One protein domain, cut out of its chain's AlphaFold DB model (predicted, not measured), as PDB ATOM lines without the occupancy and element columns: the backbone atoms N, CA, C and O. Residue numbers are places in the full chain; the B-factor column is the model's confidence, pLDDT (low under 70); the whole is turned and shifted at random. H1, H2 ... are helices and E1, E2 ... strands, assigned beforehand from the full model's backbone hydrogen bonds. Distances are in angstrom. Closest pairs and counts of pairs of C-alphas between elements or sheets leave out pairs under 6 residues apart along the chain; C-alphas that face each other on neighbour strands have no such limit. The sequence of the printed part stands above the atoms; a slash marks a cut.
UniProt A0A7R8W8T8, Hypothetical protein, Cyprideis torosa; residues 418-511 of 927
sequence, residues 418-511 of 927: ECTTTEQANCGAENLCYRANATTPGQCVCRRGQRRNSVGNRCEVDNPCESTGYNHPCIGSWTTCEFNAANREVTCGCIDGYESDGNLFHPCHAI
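This is residues 418 to 511 of the 927 residues of the protein "Hypothetical protein" of Cyprideis torosa (UniProt A0A7R8W8T8). With little regular structure, the domain is a rod of three antiparallel hairpins strung along its length: E5 and E6 towards one end, E3 and E4 in the middle, E1 and E2 at the other, with H1 packed on them. The 94 printed residues, 32 in named elements, run H1 E1 E2 E3 E4 E5 E6, class mixed. It is only just extended, close to loose, with radius of gyration of the C-alphas 18.8 A and spans of 62 by 25 by 23 A.

In the hairpin of E5, residues 479 to 484, and E6, residues 489 to 494, at 156 degrees, N 482 and O 491 are 3.0 A apart. Both are apart from the hairpin of E3, residues 450 to 452, and E4, residues 459 to 461, where N 451 and O 460 are 2.9 A apart. In the hairpin of E1, residues 432 to 435, and E2, residues 443 to 445, N 434 and O 443 are 3.1 A apart. H1, residues 421 to 427, has every O i to N i+4 pair within hydrogen-bond range; its closest C-alphas to E2 are Cys 427 and Cys 444, 5.3 A.

H1, 9.9 A long, begins at C-alpha 421 (224.896, 193.776, 129.727). E6, 16.7 A, ends at C-alpha 494 (199.823, 162.214, 153.506).

The printed part has no cut. The E4 to E5 link is long, 17 residues. Residues 456 and 503 to 506 are under pLDDT 70.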
ATOM      1  N   GLU A 418     232.444 186.812 131.687       87.44
ATOM      2  CA  GLU A 418     231.126 187.405 131.922       87.44
ATOM      3  C   GLU A 418     230.461 187.844 130.607       87.44
ATOM      4  O   GLU A 418     231.115 188.267 129.644       87.44
ATOM      5  N   CYS A 419     229.134 187.754 130.565       92.50
ATOM      6  CA  CYS A 419     228.342 188.263 129.453       92.50
ATOM      7  C   CYS A 419     228.305 189.794 129.406       92.50
ATOM      8  O   CYS A 419     228.395 190.485 130.419       92.50
ATOM      9  N   THR A 420     228.070 190.345 128.216       91.94
ATOM     10  CA  THR A 420     227.752 191.772 128.087       91.94
ATOM     11  C   THR A 420     226.384 192.085 128.696       91.94
ATOM     12  O   THR A 420     225.488 191.240 128.717       91.94
ATOM     13  N   THR A 421     226.172 193.328 129.135       86.44
ATOM     14  CA  THR A 421     224.896 193.776 129.727       86.44
ATOM     15  C   THR A 421     223.687 193.532 128.817       86.44
ATOM     16  O   THR A 421     222.609 193.199 129.305       86.44
ATOM     17  N   THR A 422     223.863 193.620 127.495       88.31
ATOM     18  CA  THR A 422     222.831 193.290 126.497       88.31
ATOM     19  C   THR A 422     222.477 191.799 126.485       88.31
ATOM     20  O   THR A 422     221.312 191.444 126.331       88.31
ATOM     21  N   GLU A 423     223.454 190.907 126.657       88.50
ATOM     22  CA  GLU A 423     223.214 189.458 126.736       88.50
ATOM     23  C   GLU A 423     222.583 189.071 128.073       88.50
ATOM     24  O   GLU A 423     221.612 188.321 128.082       88.50
ATOM     25  N   GLN A 424     223.045 189.658 129.182       88.69
ATOM     26  CA  GLN A 424     222.427 189.468 130.495       88.69
ATOM     27  C   GLN A 424     220.949 189.906 130.488       88.69
ATOM     28  O   GLN A 424     220.085 189.197 131.001       88.69
ATOM     29  N   ALA A 425     220.627 191.025 129.827       85.25
ATOM     30  CA  ALA A 425     219.245 191.464 129.628       85.25
ATOM     31  C   ALA A 425     218.412 190.483 128.774       85.25
ATOM     32  O   ALA A 425     217.221 190.312 129.033       85.25
ATOM     33  N   ASN A 426     219.029 189.805 127.799       86.06
ATOM     34  CA  ASN A 426     218.371 188.782 126.976       86.06
ATOM     35  C   ASN A 426     218.151 187.453 127.720       86.06
ATOM     36  O   ASN A 426     217.207 186.733 127.391       86.06
ATOM     37  N   CYS A 427     218.982 187.129 128.716       83.88
ATOM     38  CA  CYS A 427     218.757 185.994 129.614       83.88
ATOM     39  C   CYS A 427     217.667 186.273 130.662       83.88
ATOM     40  O   CYS A 427     216.996 185.345 131.108       83.88
ATOM     41  N   GLY A 428     217.460 187.540 131.030       83.31
ATOM     42  CA  GLY A 428     216.569 187.943 132.118       83.31
ATOM     43  C   GLY A 428     217.273 187.935 133.480       83.31
ATOM     44  O   GLY A 428     218.258 187.230 133.681       83.31
ATOM     45  N   ALA A 429     216.768 188.739 134.422       82.06
ATOM     46  CA  ALA A 429     217.450 189.038 135.689       82.06
ATOM     47  C   ALA A 429     217.694 187.814 136.599       82.06
ATOM     48  O   ALA A 429     218.639 187.812 137.382       82.06
ATOM     49  N   GLU A 430     216.869 186.773 136.473       78.94
ATOM     50  CA  GLU A 430     216.968 185.525 137.240       78.94
ATOM     51  C   GLU A 430     218.145 184.633 136.797       78.94
ATOM     52  O   GLU A 430     218.649 183.838 137.590       78.94
ATOM     53  N   ASN A 431     218.599 184.746 135.545       85.88
ATOM     54  CA  ASN A 431     219.420 183.725 134.893       85.88
ATOM     55  C   ASN A 431     220.922 184.028 134.902       85.88
ATOM     56  O   ASN A 431     221.354 185.179 134.821       85.88
ATOM     57  N   LEU A 432     221.728 182.965 134.930       90.50
ATOM     58  CA  LEU A 432     223.177 183.050 134.773       90.50
ATOM     59  C   LEU A 432     223.519 183.120 133.281       90.50
ATOM     60  O   LEU A 432     223.045 182.300 132.496       90.50
ATOM     61  N   CYS A 433     224.348 184.086 132.890       92.25
ATOM     62  CA  CYS A 433     224.890 184.180 131.538       92.25
ATOM     63  C   CYS A 433     226.409 184.032 131.579       92.25
ATOM     64  O   CYS A 433     227.080 184.762 132.308       92.25
ATOM     65  N   TYR A 434     226.955 183.132 130.763       93.00
ATOM     66  CA  TYR A 434     228.400 182.983 130.594       93.00
ATOM     67  C   TYR A 434     228.805 182.942 129.119       93.00
ATOM     68  O   TYR A 434     228.025 182.574 128.237       93.00
ATOM     69  N   ARG A 435     230.067 183.282 128.847       90.31
ATOM     70  CA  ARG A 435     230.718 183.114 127.545       90.31
ATOM     71  C   ARG A 435     231.880 182.132 127.657       90.31
ATOM     72  O   ARG A 435     232.694 182.228 128.572       90.31
ATOM     73  N   ALA A 436     231.995 181.236 126.677       86.25
ATOM     74  CA  ALA A 436     233.118 180.301 126.579       86.25
ATOM     75  C   ALA A 436     234.414 180.976 126.085       86.25
ATOM     76  O   ALA A 436     235.507 180.476 126.332       86.25
ATOM     77  N   ASN A 437     234.299 182.090 125.354       89.50
ATOM     78  CA  ASN A 437     235.401 182.962 124.940       89.50
ATOM     79  C   ASN A 437     234.852 184.319 124.446       89.50
ATOM     80  O   ASN A 437     233.645 184.508 124.307       89.50
ATOM     81  N   ALA A 438     235.732 185.274 124.133       86.12
ATOM     82  CA  ALA A 438     235.330 186.627 123.733       86.12
ATOM     83  C   ALA A 438     234.541 186.711 122.404       86.12
ATOM     84  O   ALA A 438     233.911 187.737 122.141       86.12
ATOM     85  N   THR A 439     234.577 185.665 121.570       87.50
ATOM     86  CA  THR A 439     233.927 185.610 120.247       87.50
ATOM     87  C   THR A 439     232.633 184.793 120.219       87.50
ATOM     88  O   THR A 439     231.934 184.819 119.206       87.50
ATOM     89  N   THR A 440     232.284 184.092 121.302       88.50
ATOM     90  CA  THR A 440     231.026 183.338 121.415       88.50
ATOM     91  C   THR A 440     229.918 184.203 122.024       88.50
ATOM     92  O   THR A 440     230.184 184.979 122.945       88.50
ATOM     93  N   PRO A 441     228.672 184.101 121.521       88.94
ATOM     94  CA  PRO A 441     227.530 184.759 122.144       88.94
ATOM     95  C   PRO A 441     227.244 184.144 123.518       88.94
ATOM     96  O   PRO A 441     227.394 182.934 123.705       88.94
ATOM     97  N   GLY A 442     226.815 184.979 124.464       88.94
ATOM     98  CA  GLY A 442     226.473 184.559 125.821       88.94
ATOM     99  C   GLY A 442     225.403 183.465 125.860       88.94
ATOM    100  O   GLY A 442     224.357 183.582 125.217       88.94
ATOM    101  N   GLN A 443     225.661 182.401 126.622       91.69
ATOM    102  CA  GLN A 443     224.708 181.324 126.875       91.69
ATOM    103  C   GLN A 443     223.987 181.558 128.202       91.69
ATOM    104  O   GLN A 443     224.623 181.724 129.239       91.69
ATOM    105  N   CYS A 444     222.655 181.530 128.161       90.56
ATOM    106  CA  CYS A 444     221.798 181.625 129.341       90.56
ATOM    107  C   CYS A 444     221.565 180.234 129.941       90.56
ATOM    108  O   CYS A 444     220.992 179.367 129.269       90.56
ATOM    109  N   VAL A 445     221.941 180.030 131.201       91.94
ATOM    110  CA  VAL A 445     221.638 178.818 131.968       91.94
ATOM    111  C   VAL A 445     220.681 179.149 133.109       91.94
ATOM    112  O   VAL A 445     220.853 180.125 133.843       91.94
ATOM    113  N   CYS A 446     219.636 178.330 133.201       89.62
ATOM    114  CA  CYS A 446     218.623 178.390 134.244       89.62
ATOM    115  C   CYS A 446     219.233 178.011 135.595       89.62
ATOM    116  O   CYS A 446     220.135 177.172 135.654       89.62
ATOM    117  N   ARG A 447     218.738 178.595 136.690       85.38
ATOM    118  CA  ARG A 447     219.124 178.128 138.029       85.38
ATOM    119  C   ARG A 447     218.500 176.754 138.308       85.38
ATOM    120  O   ARG A 447     217.537 176.356 137.652       85.38
ATOM    121  N   ARG A 448     219.033 176.032 139.303       80.44
ATOM    122  CA  ARG A 448     218.432 174.786 139.817       80.44
ATOM    123  C   ARG A 448     216.953 175.051 140.165       80.44
ATOM    124  O   ARG A 448     216.657 176.074 140.780       80.44
ATOM    125  N   GLY A 449     216.046 174.177 139.723       77.75
ATOM    126  CA  GLY A 449     214.590 174.347 139.886       77.75
ATOM    127  C   GLY A 449     213.878 175.184 138.806       77.75
ATOM    128  O   GLY A 449     212.744 175.605 139.012       77.75
ATOM    129  N   GLN A 450     214.515 175.466 137.663       86.12
ATOM    130  CA  GLN A 450     213.887 176.192 136.551       86.12
ATOM    131  C   GLN A 450     214.113 175.486 135.204       86.12
ATOM    132  O   GLN A 450     215.245 175.130 134.868       86.12
ATOM    133  N   ARG A 451     213.055 175.358 134.392       84.62
ATOM    134  CA  ARG A 451     213.112 174.835 133.015       84.62
ATOM    135  C   ARG A 451     213.161 175.970 131.993       84.62
ATOM    136  O   ARG A 451     212.539 177.014 132.179       84.62
ATOM    137  N   ARG A 452     213.880 175.787 130.880       84.31
ATOM    138  CA  ARG A 452     213.854 176.760 129.771       84.31
ATOM    139  C   ARG A 452     212.513 176.655 129.042       84.31
ATOM    140  O   ARG A 452     212.103 175.553 128.683       84.31
ATOM    141  N   ASN A 453     211.853 177.784 128.796       81.69
ATOM    142  CA  ASN A 453     210.568 177.776 128.106       81.69
ATOM    143  C   ASN A 453     210.715 177.483 126.602       81.69
ATOM    144  O   ASN A 453     211.765 177.705 125.995       81.69
ATOM    145  N   SER A 454     209.652 176.977 125.977       76.69
ATOM    146  CA  SER A 454     209.667 176.515 124.578       76.69
ATOM    147  C   SER A 454     209.828 177.633 123.536       76.69
ATOM    148  O   SER A 454     209.942 177.348 122.345       76.69
ATOM    149  N   VAL A 455     209.848 178.903 123.964       74.88
ATOM    150  CA  VAL A 455     209.803 180.090 123.093       74.88
ATOM    151  C   VAL A 455     211.057 180.977 123.229       74.88
ATOM    152  O   VAL A 455     211.235 181.904 122.438       74.88
ATOM    153  N   GLY A 456     211.985 180.709 124.159       65.44
ATOM    154  CA  GLY A 456     213.246 181.455 124.211       65.44
ATOM    155  C   GLY A 456     214.173 181.173 125.394       65.44
ATOM    156  O   GLY A 456     214.032 180.215 126.139       65.44
ATOM    157  N   ASN A 457     215.154 182.060 125.578       78.12
ATOM    158  CA  ASN A 457     216.185 181.970 126.623       78.12
ATOM    159  C   ASN A 457     215.685 182.316 128.043       78.12
ATOM    160  O   ASN A 457     216.495 182.624 128.917       78.12
ATOM    161  N   ARG A 458     214.368 182.303 128.281       80.12
ATOM    162  CA  ARG A 458     213.796 182.531 129.612       80.12
ATOM    163  C   ARG A 458     213.614 181.203 130.322       80.12
ATOM    164  O   ARG A 458     213.305 180.190 129.697       80.12
ATOM    165  N   CYS A 459     213.808 181.245 131.628       85.56
ATOM    166  CA  CYS A 459     213.628 180.099 132.492       85.56
ATOM    167  C   CYS A 459     212.384 180.350 133.336       85.56
ATOM    168  O   CYS A 459     212.224 181.427 133.911       85.56
ATOM    169  N   GLU A 460     211.487 179.380 133.333       87.12
ATOM    170  CA  GLU A 460     210.266 179.358 134.125       87.12
ATOM    171  C   GLU A 460     210.501 178.404 135.293       87.12
ATOM    172  O   GLU A 460     211.233 177.420 135.162       87.12
ATOM    173  N   VAL A 461     209.937 178.724 136.458       87.25
ATOM    174  CA  VAL A 461     209.983 177.817 137.608       87.25
ATOM    175  C   VAL A 461     209.214 176.562 137.215       87.25
ATOM    176  O   VAL A 461     208.070 176.658 136.773       87.25
ATOM    177  N   ASP A 462     209.873 175.410 137.299       88.81
ATOM    178  CA  ASP A 462     209.222 174.136 137.014       88.81
ATOM    179  C   ASP A 462     208.421 173.722 138.250       88.81
ATOM    180  O   ASP A 462     208.917 173.884 139.364       88.81
ATOM    181  N   ASN A 463     207.198 173.223 138.072       92.06
ATOM    182  CA  ASN A 463     206.406 172.696 139.180       92.06
ATOM    183  C   ASN A 463     206.758 171.209 139.347       92.06
ATOM    184  O   ASN A 463     206.324 170.398 138.527       92.06
ATOM    185  N   PRO A 464     207.538 170.810 140.368       91.62
ATOM    186  CA  PRO A 464     207.991 169.428 140.481       91.62
ATOM    187  C   PRO A 464     206.833 168.457 140.775       91.62
ATOM    188  O   PRO A 464     206.912 167.299 140.366       91.62
ATOM    189  N   CYS A 465     205.728 168.930 141.369       94.44
ATOM    190  CA  CYS A 465     204.509 168.139 141.578       94.44
ATOM    191  C   CYS A 465     203.782 167.761 140.267       94.44
ATOM    192  O   CYS A 465     202.936 166.874 140.273       94.44
ATOM    193  N   GLU A 466     204.085 168.400 139.128       91.88
ATOM    194  CA  GLU A 466     203.532 168.009 137.815       91.88
ATOM    195  C   GLU A 466     204.294 166.839 137.164       91.88
ATOM    196  O   GLU A 466     203.882 166.333 136.118       91.88
ATOM    197  N   SER A 467     205.417 166.403 137.744       87.00
ATOM    198  CA  SER A 467     206.200 165.294 137.199       87.00
ATOM    199  C   SER A 467     205.618 163.935 137.602       87.00
ATOM    200  O   SER A 467     205.317 163.681 138.763       87.00
ATOM    201  N   THR A 468     205.457 163.028 136.637       78.12
ATOM    202  CA  THR A 468     204.910 161.683 136.875       78.12
ATOM    203  C   THR A 468     206.019 160.636 136.996       78.12
ATOM    204  O   THR A 468     206.909 160.587 136.143       78.12
ATOM    205  N   GLY A 469     205.922 159.737 137.979       78.88
ATOM    206  CA  GLY A 469     206.863 158.624 138.176       78.88
ATOM    207  C   GLY A 469     208.065 158.998 139.051       78.88
ATOM    208  O   GLY A 469     207.945 159.843 139.929       78.88
ATOM    209  N   TYR A 470     209.228 158.384 138.803       76.44
ATOM    210  CA  TYR A 470     210.436 158.464 139.651       76.44
ATOM    211  C   TYR A 470     211.017 159.868 139.921       76.44
ATOM    212  O   TYR A 470     211.918 159.994 140.741       76.44
ATOM    213  N   ASN A 471     210.539 160.909 139.232       80.56
ATOM    214  CA  ASN A 471     210.973 162.294 139.445       80.56
ATOM    215  C   ASN A 471     210.012 163.110 140.328       80.56
ATOM    216  O   ASN A 471     210.327 164.260 140.636       80.56
ATOM    217  N   HIS A 472     208.862 162.548 140.722       88.06
ATOM    218  CA  HIS A 472     207.920 163.224 141.611       88.06
ATOM    219  C   HIS A 472     208.561 163.406 143.000       88.06
ATOM    220  O   HIS A 472     209.080 162.436 143.553       88.06
ATOM    221  N   PRO A 473     208.560 164.624 143.574       86.44
ATOM    222  CA  PRO A 473     209.331 164.930 144.781       86.44
ATOM    223  C   PRO A 473     208.766 164.274 146.048       86.44
ATOM    224  O   PRO A 473     209.508 164.096 147.008       86.44
ATOM    225  N   CYS A 474     207.483 163.899 146.049       91.69
ATOM    226  CA  CYS A 474     206.868 163.110 147.114       91.69
ATOM    227  C   CYS A 474     206.814 161.641 146.681       91.69
ATOM    228  O   CYS A 474     206.224 161.315 145.646       91.69
ATOM    229  N   ILE A 475     207.462 160.758 147.439       84.00
ATOM    230  CA  ILE A 475     207.614 159.346 147.076       84.00
ATOM    231  C   ILE A 475     206.474 158.530 147.696       84.00
ATOM    232  O   ILE A 475     206.308 158.498 148.911       84.00
ATOM    233  N   GLY A 476     205.724 157.820 146.849       82.62
ATOM    234  CA  GLY A 476     204.674 156.883 147.260       82.62
ATOM    235  C   GLY A 476     203.266 157.310 146.841       82.62
ATOM    236  O   GLY A 476     202.929 158.493 146.818       82.62
ATOM    237  N   SER A 477     202.422 156.321 146.535       82.44
ATOM    238  CA  SER A 477     201.028 156.488 146.083       82.44
ATOM    239  C   SER A 477     200.082 157.106 147.119       82.44
ATOM    240  O   SER A 477     198.952 157.445 146.782       82.44
ATOM    241  N   TRP A 478     200.539 157.241 148.364       86.19
ATOM    242  CA  TRP A 478     199.780 157.739 149.514       86.19
ATOM    243  C   TRP A 478     200.186 159.166 149.926       86.19
ATOM    244  O   TRP A 478     199.814 159.632 150.999       86.19
ATOM    245  N   THR A 479     200.957 159.859 149.077       91.56
ATOM    246  CA  THR A 479     201.422 161.235 149.312       91.56
ATOM    247  C   THR A 479     200.663 162.258 148.466       91.56
ATOM    248  O   THR A 479     200.272 161.993 147.327       91.56
ATOM    249  N   THR A 480     200.482 163.460 149.009       93.56
ATOM    250  CA  THR A 480     200.017 164.657 148.299       93.56
ATOM    251  C   THR A 480     201.190 165.622 148.115       93.56
ATOM    252  O   THR A 480     202.044 165.729 148.991       93.56
ATOM    253  N   CYS A 481     201.261 166.312 146.975       95.00
ATOM    254  CA  CYS A 481     202.333 167.265 146.669       95.00
ATOM    255  C   CYS A 481     201.752 168.659 146.457       95.00
ATOM    256  O   CYS A 481     200.945 168.864 145.548       95.00
ATOM    257  N   GLU A 482     202.193 169.620 147.264       95.56
ATOM    258  CA  GLU A 482     201.889 171.036 147.087       95.56
ATOM    259  C   GLU A 482     203.184 171.810 146.802       95.56
ATOM    260  O   GLU A 482     204.202 171.632 147.472       95.56
ATOM    261  N   PHE A 483     203.158 172.667 145.777       94.69
ATOM    262  CA  PHE A 483     204.304 173.482 145.378       94.69
ATOM    263  C   PHE A 483     204.005 174.969 145.534       94.69
ATOM    264  O   PHE A 483     203.178 175.543 144.817       94.69
ATOM    265  N   ASN A 484     204.743 175.624 146.425       91.62
ATOM    266  CA  ASN A 484     204.631 177.054 146.637       91.62
ATOM    267  C   ASN A 484     205.579 177.811 145.692       91.62
ATOM    268  O   ASN A 484     206.763 178.029 145.954       91.62
ATOM    269  N   ALA A 485     205.027 178.278 144.571       88.38
ATOM    270  CA  ALA A 485     205.776 179.007 143.548       88.38
ATOM    271  C   ALA A 485     206.412 180.333 144.032       88.38
ATOM    272  O   ALA A 485     207.281 180.870 143.341       88.38
ATOM    273  N   ALA A 486     206.000 180.881 145.186       88.69
ATOM    274  CA  ALA A 486     206.527 182.145 145.705       88.69
ATOM    275  C   ALA A 486     207.875 181.982 146.430       88.69
ATOM    276  O   ALA A 486     208.742 182.846 146.290       88.69
ATOM    277  N   ASN A 487     208.066 180.886 147.172       89.81
ATOM    278  CA  ASN A 487     209.310 180.572 147.889       89.81
ATOM    279  C   ASN A 487     210.101 179.399 147.270       89.81
ATOM    280  O   ASN A 487     211.259 179.210 147.629       89.81
ATOM    281  N   ARG A 488     209.527 178.697 146.278       87.38
ATOM    282  CA  ARG A 488     210.077 177.498 145.606       87.38
ATOM    283  C   ARG A 488     210.174 176.276 146.525       87.38
ATOM    284  O   ARG A 488     211.003 175.400 146.293       87.38
ATOM    285  N   GLU A 489     209.327 176.228 147.543       91.25
ATOM    286  CA  GLU A 489     209.231 175.124 148.490       91.25
ATOM    287  C   GLU A 489     208.237 174.068 147.991       91.25
ATOM    288  O   GLU A 489     207.202 174.397 147.403       91.25
ATOM    289  N   VAL A 490     208.572 172.798 148.216       91.19
ATOM    290  CA  VAL A 490     207.685 171.653 147.986       91.19
ATOM    291  C   VAL A 490     207.322 171.090 149.347       91.19
ATOM    292  O   VAL A 490     208.213 170.756 150.125       91.19
ATOM    293  N   THR A 491     206.032 170.957 149.613       92.62
ATOM    294  CA  THR A 491     205.508 170.326 150.823       92.62
ATOM    295  C   THR A 491     204.790 169.042 150.442       92.62
ATOM    296  O   THR A 491     203.848 169.058 149.647       92.62
ATOM    297  N   CYS A 492     205.256 167.929 151.009       93.81
ATOM    298  CA  CYS A 492     204.625 166.624 150.876       93.81
ATOM    299  C   CYS A 492     203.728 166.365 152.088       93.81
ATOM    300  O   CYS A 492     204.188 166.472 153.223       93.81
ATOM    301  N   GLY A 493     202.463 166.034 151.846       93.38
ATOM    302  CA  GLY A 493     201.519 165.575 152.865       93.38
ATOM    303  C   GLY A 493     201.153 164.106 152.667       93.38
ATOM    304  O   GLY A 493     201.462 163.515 151.632       93.38
ATOM    305  N   CYS A 494     200.452 163.528 153.636       95.25
ATOM    306  CA  CYS A 494     199.823 162.214 153.506       95.25
ATOM    307  C   CYS A 494     198.352 162.361 153.103       95.25
ATOM    308  O   CYS A 494     197.746 163.410 153.335       95.25
ATOM    309  N   ILE A 495     197.782 161.343 152.455       91.62
ATOM    310  CA  ILE A 495     196.327 161.270 152.264       91.62
ATOM    311  C   ILE A 495     195.627 160.867 153.572       91.62
ATOM    312  O   ILE A 495     196.253 160.298 154.466       91.62
ATOM    313  N   ASP A 496     194.319 161.117 153.666       90.56
ATOM    314  CA  ASP A 496     193.511 160.723 154.825       90.56
ATOM    315  C   ASP A 496     193.669 159.222 155.149       90.56
ATOM    316  O   ASP A 496     193.601 158.369 154.261       90.56
ATOM    317  N   GLY A 497     193.870 158.903 156.432       89.06
ATOM    318  CA  GLY A 497     194.121 157.537 156.916       89.06
ATOM    319  C   GLY A 497     195.595 157.111 156.931       89.06
ATOM    320  O   GLY A 497     195.879 155.972 157.298       89.06
ATOM    321  N   TYR A 498     196.524 158.001 156.568       93.06
ATOM    322  CA  TYR A 498     197.967 157.759 156.593       93.06
ATOM    323  C   TYR A 498     198.705 158.867 157.361       93.06
ATOM    324  O   TYR A 498     198.333 160.037 157.273       93.06
ATOM    325  N   GLU A 499     199.765 158.506 158.083       91.12
ATOM    326  CA  GLU A 499     200.603 159.423 158.868       91.12
ATOM    327  C   GLU A 499     202.061 159.367 158.385       91.12
ATOM    328  O   GLU A 499     202.465 158.442 157.671       91.12
ATOM    329  N   SER A 500     202.839 160.403 158.702       86.75
ATOM    330  CA  SER A 500     204.275 160.464 158.425       86.75
ATOM    331  C   SER A 500     205.071 160.320 159.717       86.75
ATOM    332  O   SER A 500     204.733 160.917 160.736       86.75
ATOM    333  N   ASP A 501     206.191 159.600 159.659       80.00
ATOM    334  CA  ASP A 501     207.067 159.314 160.809       80.00
ATOM    335  C   ASP A 501     207.887 160.534 161.297       80.00
ATOM    336  O   ASP A 501     209.028 160.404 161.736       80.00
ATOM    337  N   GLY A 502     207.375 161.757 161.121       75.25
ATOM    338  CA  GLY A 502     208.037 163.024 161.462       75.25
ATOM    339  C   GLY A 502     209.276 163.385 160.624       75.25
ATOM    340  O   GLY A 502     209.725 164.531 160.659       75.25
ATOM    341  N   ASN A 503     209.821 162.449 159.843       66.81
ATOM    342  CA  ASN A 503     211.035 162.628 159.048       66.81
ATOM    343  C   ASN A 503     210.734 163.103 157.614       66.81
ATOM    344  O   ASN A 503     209.945 162.496 156.893       66.81
ATOM    345  N   LEU A 504     211.427 164.162 157.173       57.81
ATOM    346  CA  LEU A 504     211.115 164.971 155.976       57.81
ATOM    347  C   LEU A 504     211.096 164.259 154.598       57.81
ATOM    348  O   LEU A 504     210.836 164.928 153.600       57.81
ATOM    349  N   PHE A 505     211.402 162.961 154.503       60.53
ATOM    350  CA  PHE A 505     211.654 162.276 153.221       60.53
ATOM    351  C   PHE A 505     211.087 160.848 153.088       60.53
ATOM    352  O   PHE A 505     211.382 160.185 152.093       60.53
ATOM    353  N   HIS A 506     210.282 160.362 154.038       69.06
ATOM    354  CA  HIS A 506     209.837 158.960 154.066       69.06
ATOM    355  C   HIS A 506     208.339 158.754 153.757       69.06
ATOM    356  O   HIS A 506     207.548 159.690 153.888       69.06
ATOM    357  N   PRO A 507     207.957 157.562 153.246       75.38
ATOM    358  CA  PRO A 507     206.608 157.296 152.757       75.38
ATOM    359  C   PRO A 507     205.586 157.275 153.892       75.38
ATOM    360  O   PRO A 507     205.846 156.734 154.958       75.38
ATOM    361  N   CYS A 508     204.391 157.789 153.618       89.19
ATOM    362  CA  CYS A 508     203.278 157.717 154.554       89.19
ATOM    363  C   CYS A 508     202.880 156.260 154.832       89.19
ATOM    364  O   CYS A 508     202.595 155.507 153.889       89.19
ATOM    365  N   HIS A 509     202.820 155.877 156.107       88.81
ATOM    366  CA  HIS A 509     202.344 154.566 156.541       88.81
ATOM    367  C   HIS A 509     200.842 154.621 156.857       88.81
ATOM    368  O   HIS A 509     200.286 155.682 157.134       88.81
ATOM    369  N   ALA A 510     200.157 153.480 156.772       89.62
ATOM    370  CA  ALA A 510     198.732 153.400 157.082       89.62
ATOM    371  C   ALA A 510     198.509 153.530 158.594       89.62
ATOM    372  O   ALA A 510     199.048 152.728 159.352       89.62
ATOM    373  N   ILE A 511     197.682 154.486 159.025       92.06
ATOM    374  CA  ILE A 511     197.297 154.613 160.434       92.06
ATOM    375  C   ILE A 511     196.436 153.403 160.791       92.06
ATOM    376  O   ILE A 511     195.340 153.246 160.239       92.06
TER     377      ILE A 511